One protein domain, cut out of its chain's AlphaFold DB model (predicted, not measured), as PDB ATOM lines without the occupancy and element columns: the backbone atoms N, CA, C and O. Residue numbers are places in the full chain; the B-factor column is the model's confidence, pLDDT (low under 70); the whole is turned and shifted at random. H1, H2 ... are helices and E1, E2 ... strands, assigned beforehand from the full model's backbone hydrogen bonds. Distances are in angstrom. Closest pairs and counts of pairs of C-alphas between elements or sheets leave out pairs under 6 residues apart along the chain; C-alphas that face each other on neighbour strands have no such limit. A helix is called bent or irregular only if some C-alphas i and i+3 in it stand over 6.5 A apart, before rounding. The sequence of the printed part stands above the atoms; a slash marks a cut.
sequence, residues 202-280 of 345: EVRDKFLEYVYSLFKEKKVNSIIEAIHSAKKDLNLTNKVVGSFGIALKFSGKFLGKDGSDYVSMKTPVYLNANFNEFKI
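Overview. This is residues 202 to 280 of the 345 residues of an uncharacterized protein of Marinitoga sp. 4572_148 (UniProt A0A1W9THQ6). Three helices make the body: H2 and H3 form a helical hairpin, and H1, the longest, crosses over it. A small two-stranded ribbon, E1 and E2, with a long loop between its strands, lies at the end of the helices where H1 and H3 finish and H2 begins, and the short H4 comes back near H1, apart from H2 and H3. The printed part has 79 residues, with four named helices and two named strands in the order H1, H2, H3, E1, E2, H4; the two strands are antiparallel, and the class is mostly helix. The whole is compact, with a radius of gyration of the C-alphas of 11.4 A, and rounded, spanning 33 by 24 by 21 A.

Arrangement. H1, residues 202 to 216, touches H2, residues 223 to 233, closest at the C-alphas of Val 211 and Ala 226, 5.8 A apart; they run opposite ways at a steep tilt of 58 degrees. H2 forms a helical hairpin with H3, residues 238 to 249, and touches it, the closest C-alphas being those of Ile 227 and Val 241, 6.1 A apart; the tilt of 35.4 degrees is only just steep, opposite ways. H1 and H3 are close but not clearly touching, with the C-alphas of Arg 204 and Phe 244 at 7.9 A. E1, residues 254 to 256, and E2, residues 269 to 271, form an antiparallel hairpin, with N 255 and O 270 at 3.1 A and N 270 and O 255 at 2.9 A, both within hydrogen-bond range. The closest C-alphas of H1 and E2 are those of Phe 215 and Leu 271, 6.4 A apart. H4, residues 275 to 280, only just touches H1, with 3 pairs of C-alphas within 8 A, made by residues 208 to 212 of H1 alone; the closest are those of Leu 208 and Lys 279, 6.7 A apart. H4 is apart from H2, H3 and E1. Every O i to N i+4 pair is within hydrogen-bond range in H2, H3 and H4, and 10 of 11 are in H1.

Along the chain. H1 begins at C-alpha 202, (2.739, 35.014, 28.753), and is 23.5 A long from first to last C-alpha; it is irregular, with C-alphas 202 and 205 7.6 A apart. H2 measures 15.3 A and H3 16.2 A, E1 and E2 6.8 A each, and H4 8.6 A. E1 begins at C-alpha 254, (-6.269, 12.962, 31.899), and H4 ends at C-alpha 280, (-7.682, 25.529, 37.264).

Size, cuts and confidence. The two C-alphas farthest apart, those of Glu 202 and Asp 258, are 35.0 A apart. The printed part has no cut. The link from E1 to E2, residues 257 to 268, is long. Mean pLDDT of the printed part is 92.2, and residue 261 is under 70.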
ATOM      1  N   GLU A 202       2.831  34.361  30.060       93.12
ATOM      2  CA  GLU A 202       2.739  35.014  28.753       93.12
ATOM      3  C   GLU A 202       2.225  34.102  27.630       93.12
ATOM      4  O   GLU A 202       1.639  34.590  26.665       93.12
ATOM      5  N   VAL A 203       2.411  32.785  27.750       95.19
ATOM      6  CA  VAL A 203       2.000  31.802  26.730       95.19
ATOM      7  C   VAL A 203       1.065  30.720  27.266       95.19
ATOM      8  O   VAL A 203       0.469  29.989  26.473       95.19
ATOM      9  N   ARG A 204       0.900  30.611  28.591       95.88
ATOM     10  CA  ARG A 204       0.128  29.537  29.234       95.88
ATOM     11  C   ARG A 204      -1.319  29.483  28.765       95.88
ATOM     12  O   ARG A 204      -1.781  28.413  28.390       95.88
ATOM     13  N   ASP A 205      -2.040  30.598  28.790       94.75
ATOM     14  CA  ASP A 205      -3.481  30.580  28.519       94.75
ATOM     15  C   ASP A 205      -3.766  30.143  27.071       94.75
ATOM     16  O   ASP A 205      -4.539  29.211  26.853       94.75
ATOM     17  N   LYS A 206      -3.014  30.690  26.106       97.06
ATOM     18  CA  LYS A 206      -3.062  30.270  24.696       97.06
ATOM     19  C   LYS A 206      -2.694  28.793  24.517       97.06
ATOM     20  O   LYS A 206      -3.318  28.086  23.728       97.06
ATOM     21  N   PHE A 207      -1.688  28.311  25.250       98.06
ATOM     22  CA  PHE A 207      -1.311  26.898  25.241       98.06
ATOM     23  C   PHE A 207      -2.441  25.998  25.757       98.06
ATOM     24  O   PHE A 207      -2.742  24.982  25.133       98.06
ATOM     25  N   LEU A 208      -3.083  26.363  26.869       97.69
ATOM     26  CA  LEU A 208      -4.163  25.573  27.463       97.69
ATOM     27  C   LEU A 208      -5.398  25.523  26.567       97.69
ATOM     28  O   LEU A 208      -5.976  24.450  26.409       97.69
ATOM     29  N   GLU A 209      -5.779  26.643  25.955       98.12
ATOM     30  CA  GLU A 209      -6.875  26.695  24.978       98.12
ATOM     31  C   GLU A 209      -6.608  25.766  23.791       98.12
ATOM     32  O   GLU A 209      -7.459  24.953  23.429       98.12
ATOM     33  N   TYR A 210      -5.395  25.831  23.239       98.31
ATOM     34  CA  TYR A 210      -4.983  25.002  22.111       98.31
ATOM     35  C   TYR A 210      -4.944  23.508  22.468       98.31
ATOM     36  O   TYR A 210      -5.475  22.673  21.742       98.31
ATOM     37  N   VAL A 211      -4.358  23.133  23.608       97.94
ATOM     38  CA  VAL A 211      -4.341  21.725  24.042       97.94
ATOM     39  C   VAL A 211      -5.758  21.216  24.300       97.94
ATOM     40  O   VAL A 211      -6.090  20.096  23.906       97.94
ATOM     41  N   TYR A 212      -6.609  22.027  24.929       98.31
ATOM     42  CA  TYR A 212      -7.998  21.660  25.181       98.31
ATOM     43  C   TYR A 212      -8.760  21.398  23.875       98.31
ATOM     44  O   TYR A 212      -9.432  20.368  23.767       98.31
ATOM     45  N   SER A 213      -8.628  22.276  22.873       98.06
ATOM     46  CA  SER A 213      -9.299  22.103  21.579       98.06
ATOM     47  C   SER A 213      -8.828  20.842  20.858       98.06
ATOM     48  O   SER A 213      -9.665  20.065  20.402       98.06
ATOM     49  N   LEU A 214      -7.522  20.547  20.859       97.94
ATOM     50  CA  LEU A 214      -6.986  19.323  20.256       97.94
ATOM     51  C   LEU A 214      -7.617  18.048  20.830       97.94
ATOM     52  O   LEU A 214      -7.967  17.139  20.073       97.94
ATOM     53  N   PHE A 215      -7.776  17.966  22.155       97.06
ATOM     54  CA  PHE A 215      -8.401  16.805  22.792       97.06
ATOM     55  C   PHE A 215      -9.914  16.750  22.555       97.06
ATOM     56  O   PHE A 215     -10.445  15.662  22.320       97.06
ATOM     57  N   LYS A 216     -10.621  17.887  22.581       96.00
ATOM     58  CA  LYS A 216     -12.070  17.921  22.299       96.00
ATOM     59  C   LYS A 216     -12.393  17.560  20.854       96.00
ATOM     60  O   LYS A 216     -13.341  16.818  20.613       96.00
ATOM     61  N   GLU A 217     -11.568  18.007  19.917       96.38
ATOM     62  CA  GLU A 217     -11.678  17.694  18.490       96.38
ATOM     63  C   GLU A 217     -11.083  16.322  18.133       96.38
ATOM     64  O   GLU A 217     -11.107  15.927  16.969       96.38
ATOM     65  N   LYS A 218     -10.555  15.576  19.118       94.88
ATOM     66  CA  LYS A 218      -9.921  14.256  18.943       94.88
ATOM     67  C   LYS A 218      -8.763  14.258  17.930       94.88
ATOM     68  O   LYS A 218      -8.491  13.240  17.298       94.88
ATOM     69  N   LYS A 219      -8.062  15.388  17.792       96.19
ATOM     70  CA  LYS A 219      -6.888  15.546  16.913       96.19
ATOM     71  C   LYS A 219      -5.626  14.893  17.472       96.19
ATOM     72  O   LYS A 219      -4.697  14.620  16.720       96.19
ATOM     73  N   VAL A 220      -5.590  14.652  18.780       96.44
ATOM     74  CA  VAL A 220      -4.479  14.009  19.490       96.44
ATOM     75  C   VAL A 220      -5.006  12.927  20.422       96.44
ATOM     76  O   VAL A 220      -6.120  13.024  20.942       96.44
ATOM     77  N   ASN A 221      -4.195  11.899  20.646       94.38
ATOM     78  CA  ASN A 221      -4.525  10.770  21.510       94.38
ATOM     79  C   ASN A 221      -3.690  10.721  22.790       94.38
ATOM     80  O   ASN A 221      -4.042   9.972  23.696       94.38
ATOM     81  N   SER A 222      -2.611  11.494  22.885       95.44
ATOM     82  CA  SER A 222      -1.696  11.481  24.026       95.44
ATOM     83  C   SER A 222      -1.218  12.886  24.395       95.44
ATOM     84  O   SER A 222      -1.256  13.817  23.585       95.44
ATOM     85  N   ILE A 223      -0.745  13.057  25.634       94.19
ATOM     86  CA  ILE A 223      -0.215  14.344  26.114       94.19
ATOM     87  C   ILE A 223       1.010  14.756  25.280       94.19
ATOM     88  O   ILE A 223       1.159  15.928  24.939       94.19
ATOM     89  N   ILE A 224       1.876  13.807  24.909       94.00
ATOM     90  CA  ILE A 224       3.072  14.094  24.106       94.00
ATOM     91  C   ILE A 224       2.727  14.609  22.700       94.00
ATOM     92  O   ILE A 224       3.389  15.523  22.213       94.00
ATOM     93  N   GLU A 225       1.679  14.077  22.066       95.81
ATOM     94  CA  GLU A 225       1.195  14.564  20.767       95.81
ATOM     95  C   GLU A 225       0.689  16.003  20.878       95.81
ATOM     96  O   GLU A 225       1.079  16.852  20.075       95.81
ATOM     97  N   ALA A 226      -0.103  16.301  21.914       96.75
ATOM     98  CA  ALA A 226      -0.599  17.651  22.172       96.75
ATOM     99  C   ALA A 226       0.544  18.659  22.360       96.75
ATOM    100  O   ALA A 226       0.517  19.748  21.792       96.75
ATOM    101  N   ILE A 227       1.584  18.277  23.106       95.06
ATOM    102  CA  ILE A 227       2.780  19.095  23.347       95.06
ATOM    103  C   ILE A 227       3.563  19.330  22.060       95.06
ATOM    104  O   ILE A 227       3.982  20.457  21.810       95.06
ATOM    105  N   HIS A 228       3.779  18.298  21.243       93.06
ATOM    106  CA  HIS A 228       4.495  18.451  19.974       93.06
ATOM    107  C   HIS A 228       3.737  19.356  19.002       93.06
ATOM    108  O   HIS A 228       4.353  20.215  18.368       93.06
ATOM    109  N   SER A 229       2.413  19.203  18.936       94.88
ATOM    110  CA  SER A 229       1.543  20.063  18.135       94.88
ATOM    111  C   SER A 229       1.604  21.510  18.628       94.88
ATOM    112  O   SER A 229       1.904  22.415  17.857       94.88
ATOM    113  N   ALA A 230       1.450  21.727  19.939       94.12
ATOM    114  CA  ALA A 230       1.519  23.055  20.540       94.12
ATOM    115  C   ALA A 230       2.898  23.704  20.364       94.12
ATOM    116  O   ALA A 230       2.985  24.894  20.082       94.12
ATOM    117  N   LYS A 231       3.987  22.933  20.476       92.69
ATOM    118  CA  LYS A 231       5.349  23.422  20.229       92.69
ATOM    119  C   LYS A 231       5.474  24.022  18.830       92.69
ATOM    120  O   LYS A 231       6.014  25.116  18.688       92.69
ATOM    121  N   LYS A 232       4.995  23.291  17.822       92.25
ATOM    122  CA  LYS A 232       5.075  23.684  16.416       92.25
ATOM    123  C   LYS A 232       4.163  24.875  16.124       92.25
ATOM    124  O   LYS A 232       4.635  25.887  15.619       92.25
ATOM    125  N   ASP A 233       2.890  24.768  16.484       94.12
ATOM    126  CA  ASP A 233       1.861  25.716  16.046       94.12
ATOM    127  C   ASP A 233       1.852  27.010  16.870       94.12
ATOM    128  O   ASP A 233       1.436  28.059  16.380       94.12
ATOM    129  N   LEU A 234       2.342  26.964  18.113       92.12
ATOM    130  CA  LEU A 234       2.496  28.141  18.972       92.12
ATOM    131  C   LEU A 234       3.943  28.658  19.027       92.12
ATOM    132  O   LEU A 234       4.210  29.593  19.778       92.12
ATOM    133  N   ASN A 235       4.861  28.072  18.247       91.12
ATOM    134  CA  ASN A 235       6.285  28.423  18.195       91.12
ATOM    135  C   ASN A 235       6.960  28.473  19.586       91.12
ATOM    136  O   ASN A 235       7.624  29.444  19.952       91.12
ATOM    137  N   LEU A 236       6.753  27.431  20.396       87.38
ATOM    138  CA  LEU A 236       7.259  27.367  21.771       87.38
ATOM    139  C   LEU A 236       8.615  26.656  21.849       87.38
ATOM    140  O   LEU A 236       8.924  25.738  21.086       87.38
ATOM    141  N   THR A 237       9.423  27.027  22.842       88.94
ATOM    142  CA  THR A 237      10.708  26.362  23.102       88.94
ATOM    143  C   THR A 237      10.525  25.009  23.796       88.94
ATOM    144  O   THR A 237       9.525  24.766  24.473       88.94
ATOM    145  N   ASN A 238      11.545  24.143  23.715       86.06
ATOM    146  CA  ASN A 238      11.577  22.871  24.455       86.06
ATOM    147  C   ASN A 238      11.397  23.060  25.971       86.06
ATOM    148  O   ASN A 238      10.774  22.227  26.624       86.06
ATOM    149  N   LYS A 239      11.926  24.157  26.527       86.81
ATOM    150  CA  LYS A 239      11.837  24.455  27.961       86.81
ATOM    151  C   LYS A 239      10.391  24.732  28.385       86.81
ATOM    152  O   LYS A 239       9.921  24.158  29.365       86.81
ATOM    153  N   VAL A 240       9.678  25.550  27.606       89.94
ATOM    154  CA  VAL A 240       8.269  25.896  27.854       89.94
ATOM    155  C   VAL A 240       7.388  24.654  27.781       89.94
ATOM    156  O   VAL A 240       6.683  24.332  28.735       89.94
ATOM    157  N   VAL A 241       7.474  23.906  26.679       89.81
ATOM    158  CA  VAL A 241       6.611  22.733  26.480       89.81
ATOM    159  C   VAL A 241       6.961  21.579  27.422       89.81
ATOM    160  O   VAL A 241       6.081  20.807  27.794       89.81
ATOM    161  N   GLY A 242       8.219  21.494  27.872       88.31
ATOM    162  CA  GLY A 242       8.642  20.581  28.932       88.31
ATOM    163  C   GLY A 242       7.960  20.885  30.268       88.31
ATOM    164  O   GLY A 242       7.401  19.976  30.881       88.31
ATOM    165  N   SER A 243       7.935  22.158  30.682       92.50
ATOM    166  CA  SER A 243       7.214  22.588  31.889       92.50
ATOM    167  C   SER A 243       5.718  22.293  31.788       92.50
ATOM    168  O   SER A 243       5.153  21.620  32.656       92.50
ATOM    169  N   PHE A 244       5.081  22.741  30.704       95.94
ATOM    170  CA  PHE A 244       3.653  22.525  30.500       95.94
ATOM    171  C   PHE A 244       3.301  21.044  30.440       95.94
ATOM    172  O   PHE A 244       2.308  20.636  31.029       95.94
ATOM    173  N   GLY A 245       4.128  20.210  29.812       93.94
ATOM    174  CA  GLY A 245       3.878  18.777  29.762       93.94
ATOM    175  C   GLY A 245       3.859  18.102  31.128       93.94
ATOM    176  O   GLY A 245       3.002  17.253  31.379       93.94
ATOM    177  N   ILE A 246       4.751  18.511  32.031       92.50
ATOM    178  CA  ILE A 246       4.742  18.034  33.416       92.50
ATOM    179  C   ILE A 246       3.450  18.484  34.112       92.50
ATOM    180  O   ILE A 246       2.779  17.660  34.735       92.50
ATOM    181  N   ALA A 247       3.061  19.752  33.964       94.19
ATOM    182  CA  ALA A 247       1.841  20.274  34.575       94.19
ATOM    183  C   ALA A 247       0.569  19.593  34.036       94.19
ATOM    184  O   ALA A 247      -0.321  19.256  34.813       94.19
ATOM    185  N   LEU A 248       0.507  19.298  32.731       94.56
ATOM    186  CA  LEU A 248      -0.574  18.519  32.118       94.56
ATOM    187  C   LEU A 248      -0.665  17.121  32.731       94.56
ATOM    188  O   LEU A 248      -1.738  16.733  33.193       94.56
ATOM    189  N   LYS A 249       0.456  16.390  32.792       91.12
ATOM    190  CA  LYS A 249       0.511  15.035  33.361       91.12
ATOM    191  C   LYS A 249      -0.010  14.997  34.797       91.12
ATOM    192  O   LYS A 249      -0.755  14.093  35.155       91.12
ATOM    193  N   PHE A 250       0.380  15.972  35.615       89.25
ATOM    194  CA  PHE A 250       0.036  16.021  37.037       89.25
ATOM    195  C   PHE A 250      -1.206  16.866  37.356       89.25
ATOM    196  O   PHE A 250      -1.503  17.086  38.530       89.25
ATOM    197  N   SER A 251      -1.954  17.305  36.340       89.88
ATOM    198  CA  SER A 251      -3.232  18.008  36.522       89.88
ATOM    199  C   SER A 251      -4.345  17.098  37.058       89.88
ATOM    200  O   SER A 251      -5.337  17.589  37.584       89.88
ATOM    201  N   GLY A 252      -4.213  15.775  36.894       87.88
ATOM    202  CA  GLY A 252      -5.251  14.811  37.275       87.88
ATOM    203  C   GLY A 252      -6.509  14.869  36.399       87.88
ATOM    204  O   GLY A 252      -7.546  14.350  36.794       87.88
ATOM    205  N   LYS A 253      -6.453  15.522  35.229       92.56
ATOM    206  CA  LYS A 253      -7.597  15.641  34.300       92.56
ATOM    207  C   LYS A 253      -7.532  14.697  33.100       92.56
ATOM    208  O   LYS A 253      -8.475  14.647  32.313       92.56
ATOM    209  N   PHE A 254      -6.442  13.954  32.955       92.44
ATOM    210  CA  PHE A 254      -6.269  12.962  31.899       92.44
ATOM    211  C   PHE A 254      -6.481  11.564  32.465       92.44
ATOM    212  O   PHE A 254      -5.820  11.195  33.431       92.44
ATOM    213  N   LEU A 255      -7.368  10.801  31.834       91.38
ATOM    214  CA  LEU A 255      -7.634   9.404  32.170       91.38
ATOM    215  C   LEU A 255      -7.188   8.512  31.017       91.38
ATOM    216  O   LEU A 255      -7.388   8.858  29.846       91.38
ATOM    217  N   GLY A 256      -6.571   7.379  31.341       90.06
ATOM    218  CA  GLY A 256      -6.202   6.374  30.356       90.06
ATOM    219  C   GLY A 256      -7.442   5.846  29.645       90.06
ATOM    220  O   GLY A 256      -8.485   5.630  30.264       90.06
ATOM    221  N   LYS A 257      -7.357   5.620  28.331       87.38
ATOM    222  CA  LYS A 257      -8.460   4.984  27.579       87.38
ATOM    223  C   LYS A 257      -8.756   3.553  28.053       87.38
ATOM    224  O   LYS A 257      -9.826   3.032  27.766       87.38
ATOM    225  N   ASP A 258      -7.819   2.949  28.772       82.31
ATOM    226  CA  ASP A 258      -7.928   1.667  29.470       82.31
ATOM    227  C   ASP A 258      -8.552   1.777  30.876       82.31
ATOM    228  O   ASP A 258      -8.696   0.768  31.558       82.31
ATOM    229  N   GLY A 259      -8.925   2.983  31.316       75.81
ATOM    230  CA  GLY A 259      -9.468   3.246  32.650       75.81
ATOM    231  C   GLY A 259      -8.409   3.475  33.730       75.81
ATOM    232  O   GLY A 259      -8.765   3.564  34.900       75.81
ATOM    233  N   SER A 260      -7.123   3.575  33.374       76.69
ATOM    234  CA  SER A 260      -6.058   3.844  34.343       76.69
ATOM    235  C   SER A 260      -6.023   5.309  34.800       76.69
ATOM    236  O   SER A 260      -6.051   6.242  33.991       76.69
ATOM    237  N   ASP A 261      -5.883   5.507  36.113       67.94
ATOM    238  CA  ASP A 261      -5.696   6.833  36.721       67.94
ATOM    239  C   ASP A 261      -4.247   7.336  36.591       67.94
ATOM    240  O   ASP A 261      -3.979   8.539  36.605       67.94
ATOM    241  N   TYR A 262      -3.282   6.420  36.443       75.69
ATOM    242  CA  TYR A 262      -1.882   6.770  36.218       75.69
ATOM    243  C   TYR A 262      -1.556   6.812  34.724       75.69
ATOM    244  O   TYR A 262      -1.351   5.783  34.080       75.69
ATOM    245  N   VAL A 263      -1.416   8.024  34.188       81.31
ATOM    246  CA  VAL A 263      -1.122   8.242  32.768       81.31
ATOM    247  C   VAL A 263       0.333   8.664  32.543       81.31
ATOM    248  O   VAL A 263       0.859   9.604  33.148       81.31
ATOM    249  N   SER A 264       1.023   7.962  31.641       84.94
ATOM    250  CA  SER A 264       2.317   8.410  31.120       84.94
ATOM    251  C   SER A 264       2.113   9.436  30.001       84.94
ATOM    252  O   SER A 264       1.039   9.524  29.414       84.94
ATOM    253  N   MET A 265       3.164  10.175  29.631       86.75
ATOM    254  CA  MET A 265       3.089  11.171  28.547       86.75
ATOM    255  C   MET A 265       2.642  10.577  27.202       86.75
ATOM    256  O   MET A 265       2.060  11.286  26.384       86.75
ATOM    257  N   LYS A 266       2.948   9.293  26.968       88.69
ATOM    258  CA  LYS A 266       2.656   8.564  25.725       88.69
ATOM    259  C   LYS A 266       1.390   7.711  25.816       88.69
ATOM    260  O   LYS A 266       0.962   7.174  24.802       88.69
ATOM    261  N   THR A 267       0.824   7.546  27.013       87.50
ATOM    262  CA  THR A 267      -0.380   6.736  27.204       87.50
ATOM    263  C   THR A 267      -1.531   7.375  26.422       87.50
ATOM    264  O   THR A 267      -1.687   8.598  26.480       87.50
ATOM    265  N   PRO A 268      -2.338   6.589  25.688       92.62
ATOM    266  CA  PRO A 268      -3.569   7.087  25.103       92.62
ATOM    267  C   PRO A 268      -4.546   7.542  26.191       92.62
ATOM    268  O   PRO A 268      -4.916   6.752  27.060       92.62
ATOM    269  N   VAL A 269      -4.984   8.796  26.134       94.31
ATOM    270  CA  VAL A 269      -5.825   9.414  27.168       94.31
ATOM    271  C   VAL A 269      -7.025  10.146  26.580       94.31
ATOM    272  O   VAL A 269      -7.068  10.461  25.388       94.31
ATOM    273  N   TYR A 270      -7.997  10.442  27.436       92.75
ATOM    274  CA  TYR A 270      -9.026  11.448  27.198       92.75
ATOM    275  C   TYR A 270      -8.970  12.532  28.278       92.75
ATOM    276  O   TYR A 270      -8.612  12.272  29.428       92.75
ATOM    277  N   LEU A 271      -9.314  13.764  27.896       94.31
ATOM    278  CA  LEU A 271      -9.410  14.893  28.817       94.31
ATOM    279  C   LEU A 271     -10.796  14.908  29.476       94.31
ATOM    280  O   LEU A 271     -11.787  15.296  28.846       94.31
ATOM    281  N   ASN A 272     -10.852  14.500  30.743       91.62
ATOM    282  CA  ASN A 272     -12.075  14.381  31.535       91.62
ATOM    283  C   ASN A 272     -12.350  15.647  32.363       91.62
ATOM    284  O   ASN A 272     -12.336  15.631  33.591       91.62
ATOM    285  N   ALA A 273     -12.520  16.772  31.672       94.44
ATOM    286  CA  ALA A 273     -12.829  18.061  32.283       94.44
ATOM    287  C   ALA A 273     -13.484  19.007  31.270       94.44
ATOM    288  O   ALA A 273     -13.294  18.870  30.047       94.44
ATOM    289  N   ASN A 274     -14.220  19.999  31.772       96.75
ATOM    290  CA  ASN A 274     -14.482  21.217  31.004       96.75
ATOM    291  C   ASN A 274     -13.242  22.136  31.006       96.75
ATOM    292  O   ASN A 274     -12.264  21.891  31.716       96.75
ATOM    293  N   PHE A 275     -13.253  23.184  30.180       96.81
ATOM    294  CA  PHE A 275     -12.080  24.049  30.012       96.81
ATOM    295  C   PHE A 275     -11.667  24.751  31.313       96.81
ATOM    296  O   PHE A 275     -10.482  24.804  31.631       96.81
ATOM    297  N   ASN A 276     -12.635  25.233  32.096       96.00
ATOM    298  CA  ASN A 276     -12.356  25.950  33.339       96.00
ATOM    299  C   ASN A 276     -11.727  25.031  34.390       96.00
ATOM    300  O   ASN A 276     -10.733  25.404  35.014       96.00
ATOM    301  N   GLU A 277     -12.253  23.816  34.548       95.75
ATOM    302  CA  GLU A 277     -11.691  22.791  35.436       95.75
ATOM    303  C   GLU A 277     -10.280  22.379  35.014       95.75
ATOM    304  O   GLU A 277      -9.397  22.231  35.858       95.75
ATOM    305  N   PHE A 278     -10.061  22.201  33.710       96.75
ATOM    306  CA  PHE A 278      -8.748  21.887  33.156       96.75
ATOM    307  C   PHE A 278      -7.742  23.007  33.436       96.75
ATOM    308  O   PHE A 278      -6.651  22.744  33.946       96.75
ATOM    309  N   LYS A 279      -8.132  24.259  33.178       96.81
ATOM    310  CA  LYS A 279      -7.301  25.439  33.432       96.81
ATOM    311  C   LYS A 279      -6.930  25.559  34.909       96.81
ATOM    312  O   LYS A 279      -5.748  25.681  35.224       96.81
ATOM    313  N   ILE A 280      -7.913  25.469  35.811       96.81
ATOM    314  CA  ILE A 280      -7.682  25.529  37.264       96.81
ATOM    315  C   ILE A 280      -6.730  24.414  37.705       96.81
ATOM    316  O   ILE A 280      -5.800  24.682  38.458       96.81
TER     317      ILE A 280